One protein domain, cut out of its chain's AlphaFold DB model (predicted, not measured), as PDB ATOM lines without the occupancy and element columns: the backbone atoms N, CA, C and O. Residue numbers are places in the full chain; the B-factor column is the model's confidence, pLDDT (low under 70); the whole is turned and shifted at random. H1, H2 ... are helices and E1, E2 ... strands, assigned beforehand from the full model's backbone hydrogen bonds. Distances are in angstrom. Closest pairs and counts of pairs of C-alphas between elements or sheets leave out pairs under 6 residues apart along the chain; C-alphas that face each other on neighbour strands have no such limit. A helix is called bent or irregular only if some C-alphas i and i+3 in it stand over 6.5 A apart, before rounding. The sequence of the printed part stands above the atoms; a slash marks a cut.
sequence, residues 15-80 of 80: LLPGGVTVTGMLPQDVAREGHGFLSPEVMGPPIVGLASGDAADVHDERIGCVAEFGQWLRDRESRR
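Overview. This is residues 15 to 80 of the 80 residues of an uncharacterized protein of Streptomyces sp. ZS0098 (UniProt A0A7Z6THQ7). A loose rod has H2 and H3 running the same way in one part, with strand E1 near H3, while short H1 sits alone in a wide loop at the other end. The 66 printed residues hold H1, H2, E1 and H3 in that order, mostly helix, though under half of the residues are in named elements. The radius of gyration of the C-alphas is 14.1 A; the spans are 46 by 18 by 17 A.

Along the chain. H2, residues 40 to 50, is 16.7 A long from C-alpha 40 at (37.606, 17.787, 33.110). H2 is irregular, but only just: C-alphas 42 and 45 are 6.9 A apart. H3, residues 69 to 78, spans 14.2 A to C-alpha 78 at (65.043, 9.702, 32.991). E1 is residues 62 to 64, 7.1 A; H1 is residues 28 to 33, 8.8 A.

Arrangement. H2 and H3 are close but not clearly touching, at a shallow tilt of 23 degrees; their closest C-alphas, Pro 46 and Phe 69, are 6.5 A apart. The closest C-alphas of E1 and H3, Ile 63 and Phe 69, are 6.8 A apart. E1 pairs with no named strand, but residues 15 to 16 pair with residues 63 to 64 of E1, parallel. H1 is apart from H2, E1 and H3. Every O i to N i+4 pair is within hydrogen-bond range in H1 and H3, and 4 of 7 in H2.

Size, cuts and confidence. The C-alphas farthest apart, Asp 29 and Arg 80, are 46.1 A apart. The printed part has no cut; the link from H2 to E1 is long. Residues 66 to 68 and 80 have pLDDT under 70.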
ATOM      1  N   LEU A  15      49.588  23.960  30.851       91.56
ATOM      2  CA  LEU A  15      48.932  22.660  30.908       91.56
ATOM      3  C   LEU A  15      47.734  22.622  29.961       91.56
ATOM      4  O   LEU A  15      46.900  23.528  29.974       91.56
ATOM      5  N   LEU A  16      47.637  21.565  29.159       92.25
ATOM      6  CA  LEU A  16      46.577  21.395  28.173       92.25
ATOM      7  C   LEU A  16      45.904  20.030  28.314       92.25
ATOM      8  O   LEU A  16      46.593  19.022  28.448       92.25
ATOM      9  N   PRO A  17      44.572  19.957  28.185       88.31
ATOM     10  CA  PRO A  17      43.851  18.693  28.286       88.31
ATOM     11  C   PRO A  17      44.242  17.686  27.195       88.31
ATOM     12  O   PRO A  17      44.131  16.488  27.411       88.31
ATOM     13  N   GLY A  18      44.738  18.144  26.040       86.50
ATOM     14  CA  GLY A  18      45.115  17.274  24.915       86.50
ATOM     15  C   GLY A  18      43.945  16.893  24.000       86.50
ATOM     16  O   GLY A  18      44.126  16.140  23.052       86.50
ATOM     17  N   GLY A  19      42.754  17.442  24.244       88.75
ATOM     18  CA  GLY A  19      41.565  17.243  23.421       88.75
ATOM     19  C   GLY A  19      40.399  18.109  23.895       88.75
ATOM     20  O   GLY A  19      40.546  18.921  24.811       88.75
ATOM     21  N   VAL A  20      39.232  17.921  23.282       90.44
ATOM     22  CA  VAL A  20      37.997  18.605  23.689       90.44
ATOM     23  C   VAL A  20      37.570  18.099  25.065       90.44
ATOM     24  O   VAL A  20      37.466  16.895  25.274       90.44
ATOM     25  N   THR A  21      37.325  19.007  26.008       90.38
ATOM     26  CA  THR A  21      36.961  18.675  27.393       90.38
ATOM     27  C   THR A  21      35.556  19.158  27.707       90.38
ATOM     28  O   THR A  21      35.235  20.321  27.459       90.38
ATOM     29  N   VAL A  22      34.735  18.286  28.294       92.75
ATOM     30  CA  VAL A  22      33.343  18.574  28.659       92.75
ATOM     31  C   VAL A  22      33.303  19.490  29.884       92.75
ATOM     32  O   VAL A  22      33.165  19.056  31.025       92.75
ATOM     33  N   THR A  23      33.470  20.786  29.645       89.12
ATOM     34  CA  THR A  23      33.361  21.846  30.655       89.12
ATOM     35  C   THR A  23      32.095  22.663  30.423       89.12
ATOM     36  O   THR A  23      31.463  22.559  29.373       89.12
ATOM     37  N   GLY A  24      31.762  23.555  31.359       90.19
ATOM     38  CA  GLY A  24      30.663  24.514  31.184       90.19
ATOM     39  C   GLY A  24      30.850  25.513  30.030       90.19
ATOM     40  O   GLY A  24      29.952  26.308  29.782       90.19
ATOM     41  N   MET A  25      31.993  25.488  29.331       90.44
ATOM     42  CA  MET A  25      32.230  26.300  28.132       90.44
ATOM     43  C   MET A  25      31.655  25.672  26.857       90.44
ATOM     44  O   MET A  25      31.475  26.384  25.871       90.44
ATOM     45  N   LEU A  26      31.396  24.357  26.840       88.56
ATOM     46  CA  LEU A  26      30.776  23.711  25.684       88.56
ATOM     47  C   LEU A  26      29.263  23.971  25.685       88.56
ATOM     48  O   LEU A  26      28.620  23.789  26.724       88.56
ATOM     49  N   PRO A  27      28.670  24.322  24.530       88.56
ATOM     50  CA  PRO A  27      27.222  24.287  24.359       88.56
ATOM     51  C   PRO A  27      26.656  22.917  24.759       88.56
ATOM     52  O   PRO A  27      27.274  21.877  24.520       88.56
ATOM     53  N   GLN A  28      25.499  22.903  25.422       84.69
ATOM     54  CA  GLN A  28      24.978  21.677  26.036       84.69
ATOM     55  C   GLN A  28      24.535  20.609  25.026       84.69
ATOM     56  O   GLN A  28      24.488  19.426  25.360       84.69
ATOM     57  N   ASP A  29      24.138  21.029  23.832       87.12
ATOM     58  CA  ASP A  29      23.862  20.188  22.670       87.12
ATOM     59  C   ASP A  29      25.150  19.507  22.189       87.12
ATOM     60  O   ASP A  29      25.224  18.280  22.164       87.12
ATOM     61  N   VAL A  30      26.216  20.285  21.989       85.12
ATOM     62  CA  VAL A  30      27.544  19.775  21.601       85.12
ATOM     63  C   VAL A  30      28.116  18.817  22.651       85.12
ATOM     64  O   VAL A  30      28.699  17.787  22.317       85.12
ATOM     65  N   ALA A  31      27.935  19.122  23.936       82.12
ATOM     66  CA  ALA A  31      28.407  18.274  25.028       82.12
ATOM     67  C   ALA A  31      27.711  16.900  25.072       82.12
ATOM     68  O   ALA A  31      28.339  15.919  25.467       82.12
ATOM     69  N   ARG A  32      26.433  16.816  24.675       79.44
ATOM     70  CA  ARG A  32      25.660  15.559  24.663       79.44
ATOM     71  C   ARG A  32      25.993  14.664  23.470       79.44
ATOM     72  O   ARG A  32      25.887  13.448  23.592       79.44
ATOM     73  N   GLU A  33      26.402  15.254  22.352       81.56
ATOM     74  CA  GLU A  33      26.767  14.545  21.113       81.56
ATOM     75  C   GLU A  33      28.249  14.119  21.074       81.56
ATOM     76  O   GLU A  33      28.670  13.335  20.222       81.56
ATOM     77  N   GLY A  34      29.051  14.631  22.010       76.88
ATOM     78  CA  GLY A  34      30.500  14.485  22.062       76.88
ATOM     79  C   GLY A  34      31.016  13.102  22.454       76.88
ATOM     80  O   GLY A  34      31.541  12.917  23.554       76.88
ATOM     81  N   HIS A  35      30.936  12.127  21.551       78.81
ATOM     82  CA  HIS A  35      31.621  10.846  21.730       78.81
ATOM     83  C   HIS A  35      33.149  11.040  21.719       78.81
ATOM     84  O   HIS A  35      33.714  11.566  20.762       78.81
ATOM     85  N   GLY A  36      33.832  10.597  22.780       84.25
ATOM     86  CA  GLY A  36      35.294  10.700  22.904       84.25
ATOM     87  C   GLY A  36      35.812  12.022  23.483       84.25
ATOM     88  O   GLY A  36      37.024  12.232  23.511       84.25
ATOM     89  N   PHE A  37      34.934  12.908  23.964       91.06
ATOM     90  CA  PHE A  37      35.363  14.083  24.723       91.06
ATOM     91  C   PHE A  37      35.881  13.696  26.110       91.06
ATOM     92  O   PHE A  37      35.508  12.683  26.699       91.06
ATOM     93  N   LEU A  38      36.762  14.537  26.634       89.81
ATOM     94  CA  LEU A  38      37.480  14.307  27.875       89.81
ATOM     95  C   LEU A  38      36.665  14.789  29.070       89.81
ATOM     96  O   LEU A  38      36.069  15.868  29.034       89.81
ATOM     97  N   SER A  39      36.729  14.034  30.166       89.94
ATOM     98  CA  SER A  39      36.296  14.538  31.469       89.94
ATOM     99  C   SER A  39      37.240  15.659  31.934       89.94
ATOM    100  O   SER A  39      38.456  15.522  31.793       89.94
ATOM    101  N   PRO A  40      36.744  16.757  32.528       91.12
ATOM    102  CA  PRO A  40      37.606  17.787  33.110       91.12
ATOM    103  C   PRO A  40      38.490  17.264  34.250       91.12
ATOM    104  O   PRO A  40      39.546  17.838  34.515       91.12
ATOM    105  N   GLU A  41      38.117  16.145  34.875       91.12
ATOM    106  CA  GLU A  41      38.892  15.511  35.945       91.12
ATOM    107  C   GLU A  41      40.300  15.088  35.501       91.12
ATOM    108  O   GLU A  41      41.202  15.015  36.336       91.12
ATOM    109  N   VAL A  42      40.542  14.905  34.193       89.31
ATOM    110  CA  VAL A  42      41.879  14.572  33.664       89.31
ATOM    111  C   VAL A  42      42.924  15.652  33.975       89.31
ATOM    112  O   VAL A  42      44.118  15.369  33.994       89.31
ATOM    113  N   MET A  43      42.486  16.895  34.209       91.75
ATOM    114  CA  MET A  43      43.359  18.027  34.532       91.75
ATOM    115  C   MET A  43      43.814  18.020  35.998       91.75
ATOM    116  O   MET A  43      44.816  18.651  36.322       91.75
ATOM    117  N   GLY A  44      43.098  17.333  36.894       92.75
ATOM    118  CA  GLY A  44      43.329  17.403  38.340       92.75
ATOM    119  C   GLY A  44      44.708  16.887  38.770       92.75
ATOM    120  O   GLY A  44      45.492  17.663  39.320       92.75
ATOM    121  N   PRO A  45      45.043  15.610  38.499       91.12
ATOM    122  CA  PRO A  45      46.341  15.043  38.865       91.12
ATOM    123  C   PRO A  45      47.557  15.853  38.371       91.12
ATOM    124  O   PRO A  45      48.433  16.133  39.192       91.12
ATOM    125  N   PRO A  46      47.630  16.301  37.096       91.56
ATOM    126  CA  PRO A  46      48.756  17.115  36.643       91.56
ATOM    127  C   PRO A  46      48.840  18.489  37.313       91.56
ATOM    128  O   PRO A  46      49.946  18.947  37.587       91.56
ATOM    129  N   ILE A  47      47.712  19.136  37.627       93.00
ATOM    130  CA  ILE A  47      47.716  20.411  38.367       93.00
ATOM    131  C   ILE A  47      48.315  20.220  39.761       93.00
ATOM    132  O   ILE A  47      49.187  20.989  40.159       93.00
ATOM    133  N   VAL A  48      47.876  19.188  40.488       93.69
ATOM    134  CA  VAL A  48      48.393  18.892  41.834       93.69
ATOM    135  C   VAL A  48      49.885  18.569  41.778       93.69
ATOM    136  O   VAL A  48      50.640  19.074  42.603       93.69
ATOM    137  N   GLY A  49      50.321  17.788  40.786       91.31
ATOM    138  CA  GLY A  49      51.735  17.479  40.581       91.31
ATOM    139  C   GLY A  49      52.583  18.720  40.293       91.31
ATOM    140  O   GLY A  49      53.631  18.895  40.900       91.31
ATOM    141  N   LEU A  50      52.122  19.617  39.416       92.88
ATOM    142  CA  LEU A  50      52.845  20.852  39.082       92.88
ATOM    143  C   LEU A  50      52.864  21.880  40.219       92.88
ATOM    144  O   LEU A  50      53.761  22.718  40.266       92.88
ATOM    145  N   ALA A  51      51.883  21.830  41.119       93.69
ATOM    146  CA  ALA A  51      51.820  22.681  42.302       93.69
ATOM    147  C   ALA A  51      52.572  22.096  43.514       93.69
ATOM    148  O   ALA A  51      52.657  22.759  44.550       93.69
ATOM    149  N   SER A  52      53.088  20.866  43.423       93.62
ATOM    150  CA  SER A  52      53.829  20.227  44.510       93.62
ATOM    151  C   SER A  52      55.296  20.673  44.542       93.62
ATOM    152  O   SER A  52      55.828  21.243  43.588       93.62
ATOM    153  N   GLY A  53      55.984  20.371  45.647       91.38
ATOM    154  CA  GLY A  53      57.426  20.609  45.767       91.38
ATOM    155  C   GLY A  53      58.272  19.798  44.776       91.38
ATOM    156  O   GLY A  53      59.377  20.221  44.438       91.38
ATOM    157  N   ASP A  54      57.752  18.683  44.257       88.69
ATOM    158  CA  ASP A  54      58.471  17.811  43.313       88.69
ATOM    159  C   ASP A  54      58.653  18.458  41.930       88.69
ATOM    160  O   ASP A  54      59.519  18.047  41.148       88.69
ATOM    161  N   ALA A  55      57.845  19.484  41.642       91.00
ATOM    162  CA  ALA A  55      57.866  20.264  40.413       91.00
ATOM    163  C   ALA A  55      58.527  21.647  40.579       91.00
ATOM    164  O   ALA A  55      58.378  22.506  39.710       91.00
ATOM    165  N   ALA A  56      59.271  21.890  41.667       90.50
ATOM    166  CA  ALA A  56      59.895  23.192  41.942       90.50
ATOM    167  C   ALA A  56      60.885  23.664  40.854       90.50
ATOM    168  O   ALA A  56      61.113  24.861  40.686       90.50
ATOM    169  N   ASP A  57      61.468  22.731  40.108       90.00
ATOM    170  CA  ASP A  57      62.373  22.950  38.975       90.00
ATOM    171  C   ASP A  57      61.661  22.909  37.608       90.00
ATOM    172  O   ASP A  57      62.312  23.060  36.575       90.00
ATOM    173  N   VAL A  58      60.337  22.726  37.573       90.69
ATOM    174  CA  VAL A  58      59.546  22.682  36.335       90.69
ATOM    175  C   VAL A  58      59.029  24.081  36.015       90.69
ATOM    176  O   VAL A  58      58.112  24.593  36.662       90.69
ATOM    177  N   HIS A  59      59.607  24.711  34.997       91.62
ATOM    178  CA  HIS A  59      59.252  26.057  34.564       91.62
ATOM    179  C   HIS A  59      59.363  26.183  33.044       91.62
ATOM    180  O   HIS A  59      60.279  25.635  32.444       91.62
ATOM    181  N   ASP A  60      58.486  26.993  32.452       91.81
ATOM    182  CA  ASP A  60      58.444  27.295  31.021       91.81
ATOM    183  C   ASP A  60      58.064  26.109  30.113       91.81
ATOM    184  O   ASP A  60      58.289  26.145  28.902       91.81
ATOM    185  N   GLU A  61      57.435  25.075  30.676       89.56
ATOM    186  CA  GLU A  61      57.100  23.843  29.960       89.56
ATOM    187  C   GLU A  61      55.677  23.843  29.388       89.56
ATOM    188  O   GLU A  61      54.763  24.503  29.897       89.56
ATOM    189  N   ARG A  62      55.475  23.054  28.326       90.25
ATOM    190  CA  ARG A  62      54.158  22.738  27.754       90.25
ATOM    191  C   ARG A  62      53.844  21.264  27.990       90.25
ATOM    192  O   ARG A  62      54.587  20.404  27.532       90.25
ATOM    193  N   ILE A  63      52.728  20.981  28.653       89.12
ATOM    194  CA  ILE A  63      52.400  19.643  29.160       89.12
ATOM    195  C   ILE A  63      50.975  19.255  28.734       89.12
ATOM    196  O   ILE A  63      50.052  20.062  28.851       89.12
ATOM    197  N   GLY A  64      50.791  18.027  28.236       86.06
ATOM    198  CA  GLY A  64      49.491  17.442  27.878       86.06
ATOM    199  C   GLY A  64      48.960  16.457  28.933       86.06
ATOM    200  O   GLY A  64      49.718  15.647  29.463       86.06
ATOM    201  N   CYS A  65      47.659  16.494  29.253       78.50
ATOM    202  CA  CYS A  65      47.083  15.701  30.353       78.50
ATOM    203  C   CYS A  65      46.710  14.256  29.993       78.50
ATOM    204  O   CYS A  65      47.020  13.342  30.750       78.50
ATOM    205  N   VAL A  66      46.016  14.030  28.875       65.25
ATOM    206  CA  VAL A  66      45.226  12.793  28.679       65.25
ATOM    207  C   VAL A  66      46.027  11.552  28.305       65.25
ATOM    208  O   VAL A  66      45.617  10.447  28.649       65.25
ATOM    209  N   ALA A  67      47.171  11.712  27.644       59.00
ATOM    210  CA  ALA A  67      48.047  10.592  27.289       59.00
ATOM    211  C   ALA A  67      49.490  10.782  27.775       59.00
ATOM    212  O   ALA A  67      50.273   9.836  27.809       59.00
ATOM    213  N   GLU A  68      49.848  12.003  28.168       65.06
ATOM    214  CA  GLU A  68      51.244  12.410  28.207       65.06
ATOM    215  C   GLU A  68      51.726  12.740  29.608       65.06
ATOM    216  O   GLU A  68      52.921  12.665  29.810       65.06
ATOM    217  N   PHE A  69      50.881  13.022  30.608       75.12
ATOM    218  CA  PHE A  69      51.412  13.463  31.905       75.12
ATOM    219  C   PHE A  69      52.264  12.390  32.598       75.12
ATOM    220  O   PHE A  69      53.384  12.660  33.023       75.12
ATOM    221  N   GLY A  70      51.774  11.147  32.655       76.62
ATOM    222  CA  GLY A  70      52.546  10.039  33.221       76.62
ATOM    223  C   GLY A  70      53.792   9.697  32.398       76.62
ATOM    224  O   GLY A  70      54.814   9.325  32.964       76.62
ATOM    225  N   GLN A  71      53.729   9.835  31.069       78.44
ATOM    226  CA  GLN A  71      54.889   9.621  30.201       78.44
ATOM    227  C   GLN A  71      55.912  10.749  30.351       78.44
ATOM    228  O   GLN A  71      57.086  10.480  30.546       78.44
ATOM    229  N   TRP A  72      55.461  11.997  30.355       81.19
ATOM    230  CA  TRP A  72      56.253  13.197  30.583       81.19
ATOM    231  C   TRP A  72      56.969  13.139  31.932       81.19
ATOM    232  O   TRP A  72      58.152  13.472  32.001       81.19
ATOM    233  N   LEU A  73      56.285  12.664  32.981       78.19
ATOM    234  CA  LEU A  73      56.883  12.482  34.301       78.19
ATOM    235  C   LEU A  73      58.025  11.460  34.246       78.19
ATOM    236  O   LEU A  73      59.127  11.767  34.692       78.19
ATOM    237  N   ARG A  74      57.796  10.297  33.619       81.88
ATOM    238  CA  ARG A  74      58.832   9.268  33.416       81.88
ATOM    239  C   ARG A  74      59.999   9.773  32.569       81.88
ATOM    240  O   ARG A  74      61.156   9.572  32.926       81.88
ATOM    241  N   ASP A  75      59.713  10.461  31.469       83.56
ATOM    242  CA  ASP A  75      60.740  11.025  30.598       83.56
ATOM    243  C   ASP A  75      61.572  12.058  31.367       83.56
ATOM    244  O   ASP A  75      62.787  12.126  31.197       83.56
ATOM    245  N   ARG A  76      60.950  12.845  32.252       78.88
ATOM    246  CA  ARG A  76      61.656  13.791  33.121       78.88
ATOM    247  C   ARG A  76      62.533  13.082  34.146       78.88
ATOM    248  O   ARG A  76      63.680  13.484  34.295       78.88
ATOM    249  N   GLU A  77      62.029  12.052  34.820       80.81
ATOM    250  CA  GLU A  77      62.832  11.243  35.747       80.81
ATOM    251  C   GLU A  77      64.054  10.634  35.050       80.81
ATOM    252  O   GLU A  77      65.129  10.600  35.634       80.81
ATOM    253  N   SER A  78      63.924  10.235  33.780       78.31
ATOM    254  CA  SER A  78      65.043   9.702  32.991       78.31
ATOM    255  C   SER A  78      66.073  10.752  32.543       78.31
ATOM    256  O   SER A  78      67.193  10.397  32.183       78.31
ATOM    257  N   ARG A  79      65.698  12.041  32.532       71.94
ATOM    258  CA  ARG A  79      66.569  13.174  32.160       71.94
ATOM    259  C   ARG A  79      67.332  13.766  33.351       71.94
ATOM    260  O   ARG A  79      68.114  14.693  33.141       71.94
ATOM    261  N   ARG A  80      67.057  13.298  34.569       62.50
ATOM    262  CA  ARG A  80      67.609  13.818  35.823       62.50
ATOM    263  C   ARG A  80      68.801  12.987  36.282       62.50
ATOM    264  O   ARG A  80      69.740  13.607  36.823       62.50
TER     265      ARG A  80